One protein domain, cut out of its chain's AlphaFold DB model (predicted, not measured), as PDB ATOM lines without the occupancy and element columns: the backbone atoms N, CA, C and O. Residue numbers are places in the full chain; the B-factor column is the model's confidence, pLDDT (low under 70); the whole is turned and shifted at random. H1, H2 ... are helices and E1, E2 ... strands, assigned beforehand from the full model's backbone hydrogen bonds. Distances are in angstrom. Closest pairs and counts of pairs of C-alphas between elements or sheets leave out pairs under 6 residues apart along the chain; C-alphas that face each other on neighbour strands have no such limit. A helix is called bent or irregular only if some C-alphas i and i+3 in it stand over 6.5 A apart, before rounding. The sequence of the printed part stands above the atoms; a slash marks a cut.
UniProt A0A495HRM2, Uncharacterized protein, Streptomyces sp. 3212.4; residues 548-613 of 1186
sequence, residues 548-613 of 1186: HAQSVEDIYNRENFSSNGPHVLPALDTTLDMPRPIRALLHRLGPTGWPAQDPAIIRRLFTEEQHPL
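Overview. This is residues 548 to 613 of the 1186 residues of an uncharacterized protein of Streptomyces sp. 3212.4 (UniProt A0A495HRM2). The shape is a loose T: a two-strand sheet, E1 and E2, runs with residues 607 to 613 as the stem, and helices form the crossbar, H1 and H2 paired in one arm and H3 in the other. Short H4 lies near the junction, and residues 588 to 593 stand free at the far end of the H3 arm. The 66 printed residues hold E1, H1, H2, H3, H4 and E2 in that order, mostly helix; the sheet is antiparallel. The whole is loose, with a radius of gyration of the C-alphas of 14.1 A, and flat, spanning 42 by 35 by 18 A.

Along the chain. E1, residues 549 to 551, begins with C-alpha 549 at (230.332, 201.343, 266.821). E2, residues 604 to 606, ends with C-alpha 606 at (233.155, 199.711, 269.524). H1 is residues 552 to 560, 12.1 A long; H2 is 565 to 575, 15.1 A; H3 is 579 to 589, 15.6 A; H4 is 600 to 603. H2 is irregular, but only just: C-alphas 566 and 569 are 6.7 A apart.

Arrangement. E1 and E2 are antiparallel at 148 degrees, with N 550 and O 605 within hydrogen-bond range at 2.9 A. H1 and H2 touch, closest at the C-alphas of Tyr 556 and Gly 565, 4.6 A, at a steep tilt of 48 degrees, opposite ways. H3 and H4 only just touch, with 3 pairs of C-alphas within 8 A, the closest being Pro 579 and Ile 602 at 5.8 A. H1 and H3 are apart. Every O i to N i+4 pair is within hydrogen-bond range in H1 and H3, and 5 of 7 in H2; H4 is too short for one.

Size, cuts and confidence. The C-alphas farthest apart, Ser 562 and Pro 591, are 42.3 A apart. The printed part has no cut and no long link. Its mean pLDDT is 88.3, and no printed residue is under 70.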
ATOM      1  N   HIS A 548     234.433 201.828 264.280       90.62
ATOM      2  CA  HIS A 548     233.006 201.587 264.105       90.62
ATOM      3  C   HIS A 548     232.361 201.221 265.442       90.62
ATOM      4  O   HIS A 548     232.952 200.516 266.261       90.62
ATOM      5  N   ALA A 549     231.135 201.693 265.658       89.12
ATOM      6  CA  ALA A 549     230.332 201.343 266.821       89.12
ATOM      7  C   ALA A 549     229.010 200.711 266.378       89.12
ATOM      8  O   ALA A 549     228.326 201.242 265.504       89.12
ATOM      9  N   GLN A 550     228.638 199.599 267.006       88.44
ATOM     10  CA  GLN A 550     227.347 198.939 266.826       88.44
ATOM     11  C   GLN A 550     226.476 199.157 268.062       88.44
ATOM     12  O   GLN A 550     226.970 199.212 269.189       88.44
ATOM     13  N   SER A 551     225.166 199.314 267.866       88.94
ATOM     14  CA  SER A 551     224.233 199.385 268.993       88.94
ATOM     15  C   SER A 551     223.955 197.993 269.546       88.94
ATOM     16  O   SER A 551     223.759 197.056 268.773       88.94
ATOM     17  N   VAL A 552     223.880 197.871 270.869       89.88
ATOM     18  CA  VAL A 552     223.477 196.617 271.520       89.88
ATOM     19  C   VAL A 552     222.088 196.177 271.045       89.88
ATOM     20  O   VAL A 552     221.854 194.990 270.842       89.88
ATOM     21  N   GLU A 553     221.183 197.124 270.798       88.00
ATOM     22  CA  GLU A 553     219.836 196.853 270.294       88.00
ATOM     23  C   GLU A 553     219.824 196.265 268.873       88.00
ATOM     24  O   GLU A 553     218.962 195.447 268.567       88.00
ATOM     25  N   ASP A 554     220.771 196.642 268.012       88.19
ATOM     26  CA  ASP A 554     220.920 196.047 266.674       88.19
ATOM     27  C   ASP A 554     221.344 194.582 266.766       88.19
ATOM     28  O   ASP A 554     220.716 193.713 266.162       88.19
ATOM     29  N   ILE A 555     222.334 194.285 267.613       88.25
ATOM     30  CA  ILE A 555     222.755 192.905 267.874       88.25
ATOM     31  C   ILE A 555     221.594 192.111 268.470       88.25
ATOM     32  O   ILE A 555     221.283 191.031 267.978       88.25
ATOM     33  N   TYR A 556     220.906 192.663 269.473       89.62
ATOM     34  CA  TYR A 556     219.719 192.043 270.057       89.62
ATOM     35  C   TYR A 556     218.686 191.691 268.980       89.62
ATOM     36  O   TYR A 556     218.257 190.542 268.904       89.62
ATOM     37  N   ASN A 557     218.321 192.646 268.117       87.62
ATOM     38  CA  ASN A 557     217.330 192.436 267.063       87.62
ATOM     39  C   ASN A 557     217.789 191.393 266.037       87.62
ATOM     40  O   ASN A 557     216.992 190.544 265.636       87.62
ATOM     41  N   ARG A 558     219.069 191.418 265.643       88.31
ATOM     42  CA  ARG A 558     219.644 190.448 264.706       88.31
ATOM     43  C   ARG A 558     219.629 189.030 265.275       88.31
ATOM     44  O   ARG A 558     219.167 188.109 264.606       88.31
ATOM     45  N   GLU A 559     220.080 188.856 266.513       91.00
ATOM     46  CA  GLU A 559     220.087 187.551 267.184       91.00
ATOM     47  C   GLU A 559     218.666 187.057 267.489       91.00
ATOM     48  O   GLU A 559     218.407 185.851 267.526       91.00
ATOM     49  N   ASN A 560     217.708 187.973 267.649       89.69
ATOM     50  CA  ASN A 560     216.309 187.626 267.864       89.69
ATOM     51  C   ASN A 560     215.665 186.932 266.648       89.69
ATOM     52  O   ASN A 560     214.763 186.121 266.847       89.69
ATOM     53  N   PHE A 561     216.160 187.135 265.417       88.69
ATOM     54  CA  PHE A 561     215.722 186.334 264.257       88.69
ATOM     55  C   PHE A 561     216.019 184.836 264.423       88.69
ATOM     56  O   PHE A 561     215.311 184.005 263.861       88.69
ATOM     57  N   SER A 562     217.029 184.495 265.228       89.75
ATOM     58  CA  SER A 562     217.387 183.116 265.584       89.75
ATOM     59  C   SER A 562     216.926 182.732 266.997       89.75
ATOM     60  O   SER A 562     217.404 181.748 267.547       89.75
ATOM     61  N   SER A 563     216.009 183.500 267.607       88.19
ATOM     62  CA  SER A 563     215.539 183.340 268.998       88.19
ATOM     63  C   SER A 563     216.617 183.486 270.089       88.19
ATOM     64  O   SER A 563     216.361 183.167 271.246       88.19
ATOM     65  N   ASN A 564     217.797 184.021 269.757       87.19
ATOM     66  CA  ASN A 564     218.916 184.198 270.693       87.19
ATOM     67  C   ASN A 564     218.987 185.605 271.320       87.19
ATOM     68  O   ASN A 564     219.772 185.827 272.241       87.19
ATOM     69  N   GLY A 565     218.164 186.553 270.861       85.62
ATOM     70  CA  GLY A 565     218.127 187.940 271.350       85.62
ATOM     71  C   GLY A 565     218.076 188.082 272.883       85.62
ATOM     72  O   GLY A 565     218.906 188.805 273.437       85.62
ATOM     73  N   PRO A 566     217.194 187.357 273.605       90.62
ATOM     74  CA  PRO A 566     217.101 187.432 275.069       90.62
ATOM     75  C   PRO A 566     218.395 187.101 275.829       90.62
ATOM     76  O   PRO A 566     218.525 187.487 276.988       90.62
ATOM     77  N   HIS A 567     219.360 186.421 275.200       87.81
ATOM     78  CA  HIS A 567     220.657 186.106 275.804       87.81
ATOM     79  C   HIS A 567     221.705 187.218 275.638       87.81
ATOM     80  O   HIS A 567     222.683 187.233 276.383       87.81
ATOM     81  N   VAL A 568     221.504 188.169 274.717       87.00
ATOM     82  CA  VAL A 568     222.489 189.215 274.385       87.00
ATOM     83  C   VAL A 568     222.735 190.159 275.564       87.00
ATOM     84  O   VAL A 568     223.878 190.342 275.972       87.00
ATOM     85  N   LEU A 569     221.676 190.736 276.144       86.06
ATOM     86  CA  LEU A 569     221.806 191.683 277.261       86.06
ATOM     87  C   LEU A 569     222.405 191.027 278.519       86.06
ATOM     88  O   LEU A 569     223.397 191.551 279.021       86.06
ATOM     89  N   PRO A 570     221.917 189.860 278.999       88.75
ATOM     90  CA  PRO A 570     222.554 189.167 280.116       88.75
ATOM     91  C   PRO A 570     224.021 188.822 279.851       88.75
ATOM     92  O   PRO A 570     224.844 188.979 280.748       88.75
ATOM     93  N   ALA A 571     224.380 188.387 278.638       87.31
ATOM     94  CA  ALA A 571     225.770 188.076 278.313       87.31
ATOM     95  C   ALA A 571     226.675 189.318 278.394       87.31
ATOM     96  O   ALA A 571     227.764 189.243 278.959       87.31
ATOM     97  N   LEU A 572     226.220 190.467 277.889       85.81
ATOM     98  CA  LEU A 572     226.974 191.722 277.958       85.81
ATOM     99  C   LEU A 572     227.081 192.267 279.390       85.81
ATOM    100  O   LEU A 572     228.158 192.701 279.799       85.81
ATOM    101  N   ASP A 573     225.984 192.214 280.149       84.25
ATOM    102  CA  ASP A 573     225.893 192.806 281.487       84.25
ATOM    103  C   ASP A 573     226.528 191.929 282.572       84.25
ATOM    104  O   ASP A 573     227.163 192.450 283.484       84.25
ATOM    105  N   THR A 574     226.345 190.606 282.503       83.06
ATOM    106  CA  THR A 574     226.739 189.681 283.584       83.06
ATOM    107  C   THR A 574     227.945 188.817 283.241       83.06
ATOM    108  O   THR A 574     228.775 188.582 284.113       83.06
ATOM    109  N   THR A 575     228.079 188.368 281.988       82.94
ATOM    110  CA  THR A 575     229.197 187.498 281.582       82.94
ATOM    111  C   THR A 575     230.432 188.306 281.189       82.94
ATOM    112  O   THR A 575     231.544 187.933 281.551       82.94
ATOM    113  N   LEU A 576     230.245 189.400 280.445       84.19
ATOM    114  CA  LEU A 576     231.333 190.236 279.922       84.19
ATOM    115  C   LEU A 576     231.567 191.515 280.742       84.19
ATOM    116  O   LEU A 576     232.584 192.174 280.537       84.19
ATOM    117  N   ASP A 577     230.645 191.862 281.648       84.75
ATOM    118  CA  ASP A 577     230.701 193.032 282.547       84.75
ATOM    119  C   ASP A 577     231.045 194.353 281.816       84.75
ATOM    120  O   ASP A 577     231.692 195.247 282.361       84.75
ATOM    121  N   MET A 578     230.627 194.492 280.548       84.62
ATOM    122  CA  MET A 578     231.049 195.599 279.673       84.62
ATOM    123  C   MET A 578     230.598 196.994 280.152       84.62
ATOM    124  O   MET A 578     231.378 197.941 280.024       84.62
ATOM    125  N   PRO A 579     229.389 197.184 280.723       86.81
ATOM    126  CA  PRO A 579     228.959 198.500 281.203       86.81
ATOM    127  C   PRO A 579     229.704 198.998 282.445       86.81
ATOM    128  O   PRO A 579     229.812 200.209 282.660       86.81
ATOM    129  N   ARG A 580     230.182 198.094 283.310       89.62
ATOM    130  CA  ARG A 580     230.674 198.459 284.645       89.62
ATOM    131  C   ARG A 580     231.924 199.347 284.620       89.62
ATOM    132  O   ARG A 580     231.913 200.321 285.374       89.62
ATOM    133  N   PRO A 581     232.957 199.113 283.784       90.00
ATOM    134  CA  PRO A 581     234.090 200.031 283.666       90.00
ATOM    135  C   PRO A 581     233.669 201.447 283.262       90.00
ATOM    136  O   PRO A 581     234.167 202.421 283.826       90.00
ATOM    137  N   ILE A 582     232.704 201.571 282.343       89.31
ATOM    138  CA  ILE A 582     232.184 202.871 281.898       89.31
ATOM    139  C   ILE A 582     231.428 203.555 283.045       89.31
ATOM    140  O   ILE A 582     231.689 204.721 283.334       89.31
ATOM    141  N   ARG A 583     230.548 202.837 283.758       90.50
ATOM    142  CA  ARG A 583     229.853 203.376 284.944       90.50
ATOM    143  C   ARG A 583     230.836 203.821 286.024       90.50
ATOM    144  O   ARG A 583     230.683 204.908 286.572       90.50
ATOM    145  N   ALA A 584     231.861 203.018 286.310       91.94
ATOM    146  CA  ALA A 584     232.894 203.353 287.288       91.94
ATOM    147  C   ALA A 584     233.668 204.619 286.889       91.94
ATOM    148  O   ALA A 584     233.898 205.489 287.730       91.94
ATOM    149  N   LEU A 585     234.011 204.759 285.603       91.75
ATOM    150  CA  LEU A 585     234.644 205.963 285.072       91.75
ATOM    151  C   LEU A 585     233.740 207.192 285.237       91.75
ATOM    152  O   LEU A 585     234.195 208.215 285.744       91.75
ATOM    153  N   LEU A 586     232.463 207.088 284.862       90.62
ATOM    154  CA  LEU A 586     231.508 208.188 284.988       90.62
ATOM    155  C   LEU A 586     231.291 208.584 286.458       90.62
ATOM    156  O   LEU A 586     231.373 209.765 286.781       90.62
ATOM    157  N   HIS A 587     231.121 207.622 287.367       91.75
ATOM    158  CA  HIS A 587     230.998 207.894 288.803       91.75
ATOM    159  C   HIS A 587     232.235 208.574 289.400       91.75
ATOM    160  O   HIS A 587     232.100 209.390 290.308       91.75
ATOM    161  N   ARG A 588     233.436 208.251 288.903       92.62
ATOM    162  CA  ARG A 588     234.682 208.896 289.337       92.62
ATOM    163  C   ARG A 588     234.803 210.333 288.821       92.62
ATOM    164  O   ARG A 588     235.320 211.184 289.534       92.62
ATOM    165  N   LEU A 589     234.380 210.585 287.580       90.06
ATOM    166  CA  LEU A 589     234.508 211.895 286.927       90.06
ATOM    167  C   LEU A 589     233.389 212.877 287.300       90.06
ATOM    168  O   LEU A 589     233.588 214.089 287.219       90.06
ATOM    169  N   GLY A 590     232.211 212.371 287.662       85.50
ATOM    170  CA  GLY A 590     231.045 213.174 288.014       85.50
ATOM    171  C   GLY A 590     230.862 213.397 289.518       85.50
ATOM    172  O   GLY A 590     231.576 212.831 290.344       85.50
ATOM    173  N   PRO A 591     229.879 214.229 289.907       83.00
ATOM    174  CA  PRO A 591     229.503 214.383 291.307       83.00
ATOM    175  C   PRO A 591     228.899 213.087 291.872       83.00
ATOM    176  O   PRO A 591     228.394 212.238 291.140       83.00
ATOM    177  N   THR A 592     228.897 212.947 293.199       81.88
ATOM    178  CA  THR A 592     228.300 211.789 293.879       81.88
ATOM    179  C   THR A 592     226.855 211.558 293.423       81.88
ATOM    180  O   THR A 592     226.038 212.476 293.456       81.88
ATOM    181  N   GLY A 593     226.539 210.328 293.002       79.62
ATOM    182  CA  GLY A 593     225.214 209.958 292.487       79.62
ATOM    183  C   GLY A 593     224.996 210.232 290.991       79.62
ATOM    184  O   GLY A 593     223.917 209.940 290.484       79.62
ATOM    185  N   TRP A 594     225.995 210.756 290.273       85.75
ATOM    186  CA  TRP A 594     225.975 210.887 288.813       85.75
ATOM    187  C   TRP A 594     226.724 209.723 288.141       85.75
ATOM    188  O   TRP A 594     227.784 209.345 288.638       85.75
ATOM    189  N   PRO A 595     226.231 209.179 287.014       85.56
ATOM    190  CA  PRO A 595     225.000 209.569 286.335       85.56
ATOM    191  C   PRO A 595     223.764 208.924 286.985       85.56
ATOM    192  O   PRO A 595     223.825 207.802 287.477       85.56
ATOM    193  N   ALA A 596     222.628 209.630 286.984       87.19
ATOM    194  CA  ALA A 596     221.366 209.092 287.513       87.19
ATOM    195  C   ALA A 596     220.742 208.026 286.589       87.19
ATOM    196  O   ALA A 596     219.934 207.212 287.028       87.19
ATOM    197  N   GLN A 597     221.094 208.059 285.302       89.50
ATOM    198  CA  GLN A 597     220.675 207.108 284.275       89.50
ATOM    199  C   GLN A 597     221.866 206.813 283.369       89.50
ATOM    200  O   GLN A 597     222.663 207.711 283.104       89.50
ATOM    201  N   ASP A 598     221.968 205.583 282.873       89.81
ATOM    202  CA  ASP A 598     223.044 205.211 281.956       89.81
ATOM    203  C   ASP A 598     222.981 206.050 280.663       89.81
ATOM    204  O   ASP A 598     221.913 206.145 280.045       89.81
ATOM    205  N   PRO A 599     224.102 206.650 280.220       91.62
ATOM    206  CA  PRO A 599     224.150 207.336 278.937       91.62
ATOM    207  C   PRO A 599     224.089 206.358 277.760       91.62
ATOM    208  O   PRO A 599     224.526 205.208 277.853       91.62
ATOM    209  N   ALA A 600     223.640 206.852 276.606       89.00
ATOM    210  CA  ALA A 600     223.527 206.068 275.376       89.00
ATOM    211  C   ALA A 600     224.844 205.383 274.954       89.00
ATOM    212  O   ALA A 600     224.802 204.288 274.393       89.00
ATOM    213  N   ILE A 601     226.006 205.984 275.245       89.50
ATOM    214  CA  ILE A 601     227.328 205.418 274.930       89.50
ATOM    215  C   ILE A 601     227.582 204.051 275.582       89.50
ATOM    216  O   ILE A 601     228.276 203.235 274.987       89.50
ATOM    217  N   ILE A 602     226.979 203.749 276.743       90.06
ATOM    218  CA  ILE A 602     227.128 202.438 277.406       90.06
ATOM    219  C   ILE A 602     226.604 201.296 276.524       90.06
ATOM    220  O   ILE A 602     227.088 200.172 276.607       90.06
ATOM    221  N   ARG A 603     225.641 201.584 275.644       87.62
ATOM    222  CA  ARG A 603     225.058 200.615 274.708       87.62
ATOM    223  C   ARG A 603     225.656 200.697 273.301       87.62
ATOM    224  O   ARG A 603     225.047 200.229 272.336       87.62
ATOM    225  N   ARG A 604     226.841 201.297 273.163       89.31
ATOM    226  CA  ARG A 604     227.617 201.352 271.916       89.31
ATOM    227  C   ARG A 604     228.843 200.459 272.047       89.31
ATOM    228  O   ARG A 604     229.756 200.760 272.807       89.31
ATOM    229  N   LEU A 605     228.865 199.368 271.290       88.81
ATOM    230  CA  LEU A 605     229.994 198.445 271.247       88.81
ATOM    231  C   LEU A 605     230.938 198.865 270.125       88.81
ATOM    232  O   LEU A 605     230.571 198.813 268.951       88.81
ATOM    233  N   PHE A 606     232.142 199.295 270.487       89.06
ATOM    234  CA  PHE A 606     233.155 199.711 269.524       89.06
ATOM    235  C   PHE A 606     234.012 198.520 269.072       89.06
ATOM    236  O   PHE A 606     234.534 197.781 269.907       89.06
ATOM    237  N   THR A 607     234.210 198.355 267.763       89.44
ATOM    238  CA  THR A 607     235.023 197.272 267.166       89.44
ATOM    239  C   THR A 607     236.465 197.328 267.649       89.44
ATOM    240  O   THR A 607     236.992 198.417 267.749       89.44
ATOM    241  N   GLU A 608     237.142 196.226 267.963       87.19
ATOM    242  CA  GLU A 608     238.546 196.299 268.419       87.19
ATOM    243  C   GLU A 608     239.474 196.939 267.371       87.19
ATOM    244  O   GLU A 608     240.310 197.779 267.707       87.19
ATOM    245  N   GLU A 609     239.253 196.609 266.099       92.06
ATOM    246  CA  GLU A 609     240.004 197.163 264.978       92.06
ATOM    247  C   GLU A 609     239.739 198.662 264.778       92.06
ATOM    248  O   GLU A 609     238.601 199.146 264.850       92.06
ATOM    249  N   GLN A 610     240.823 199.380 264.486       92.56
ATOM    250  CA  GLN A 610     240.831 200.781 264.090       92.56
ATOM    251  C   GLN A 610     241.260 200.873 262.628       92.56
ATOM    252  O   GLN A 610     242.188 200.182 262.204       92.56
ATOM    253  N   HIS A 611     240.621 201.751 261.863       91.75
ATOM    254  CA  HIS A 611     240.931 201.935 260.448       91.75
ATOM    255  C   HIS A 611     241.536 203.325 260.218       91.75
ATOM    256  O   HIS A 611     240.954 204.308 260.687       91.75
ATOM    257  N   PRO A 612     242.675 203.439 259.510       91.38
ATOM    258  CA  PRO A 612     243.273 204.735 259.218       91.38
ATOM    259  C   PRO A 612     242.382 205.543 258.268       91.38
ATOM    260  O   PRO A 612     241.833 205.014 257.296       91.38
ATOM    261  N   LEU A 613     242.254 206.839 258.535       89.38
ATOM    262  CA  LEU A 613     241.601 207.792 257.643       89.38
ATOM    263  C   LEU A 613     242.608 208.250 256.583       89.38
ATOM    264  O   LEU A 613     243.361 209.192 256.787       89.38
TER     265      LEU A 613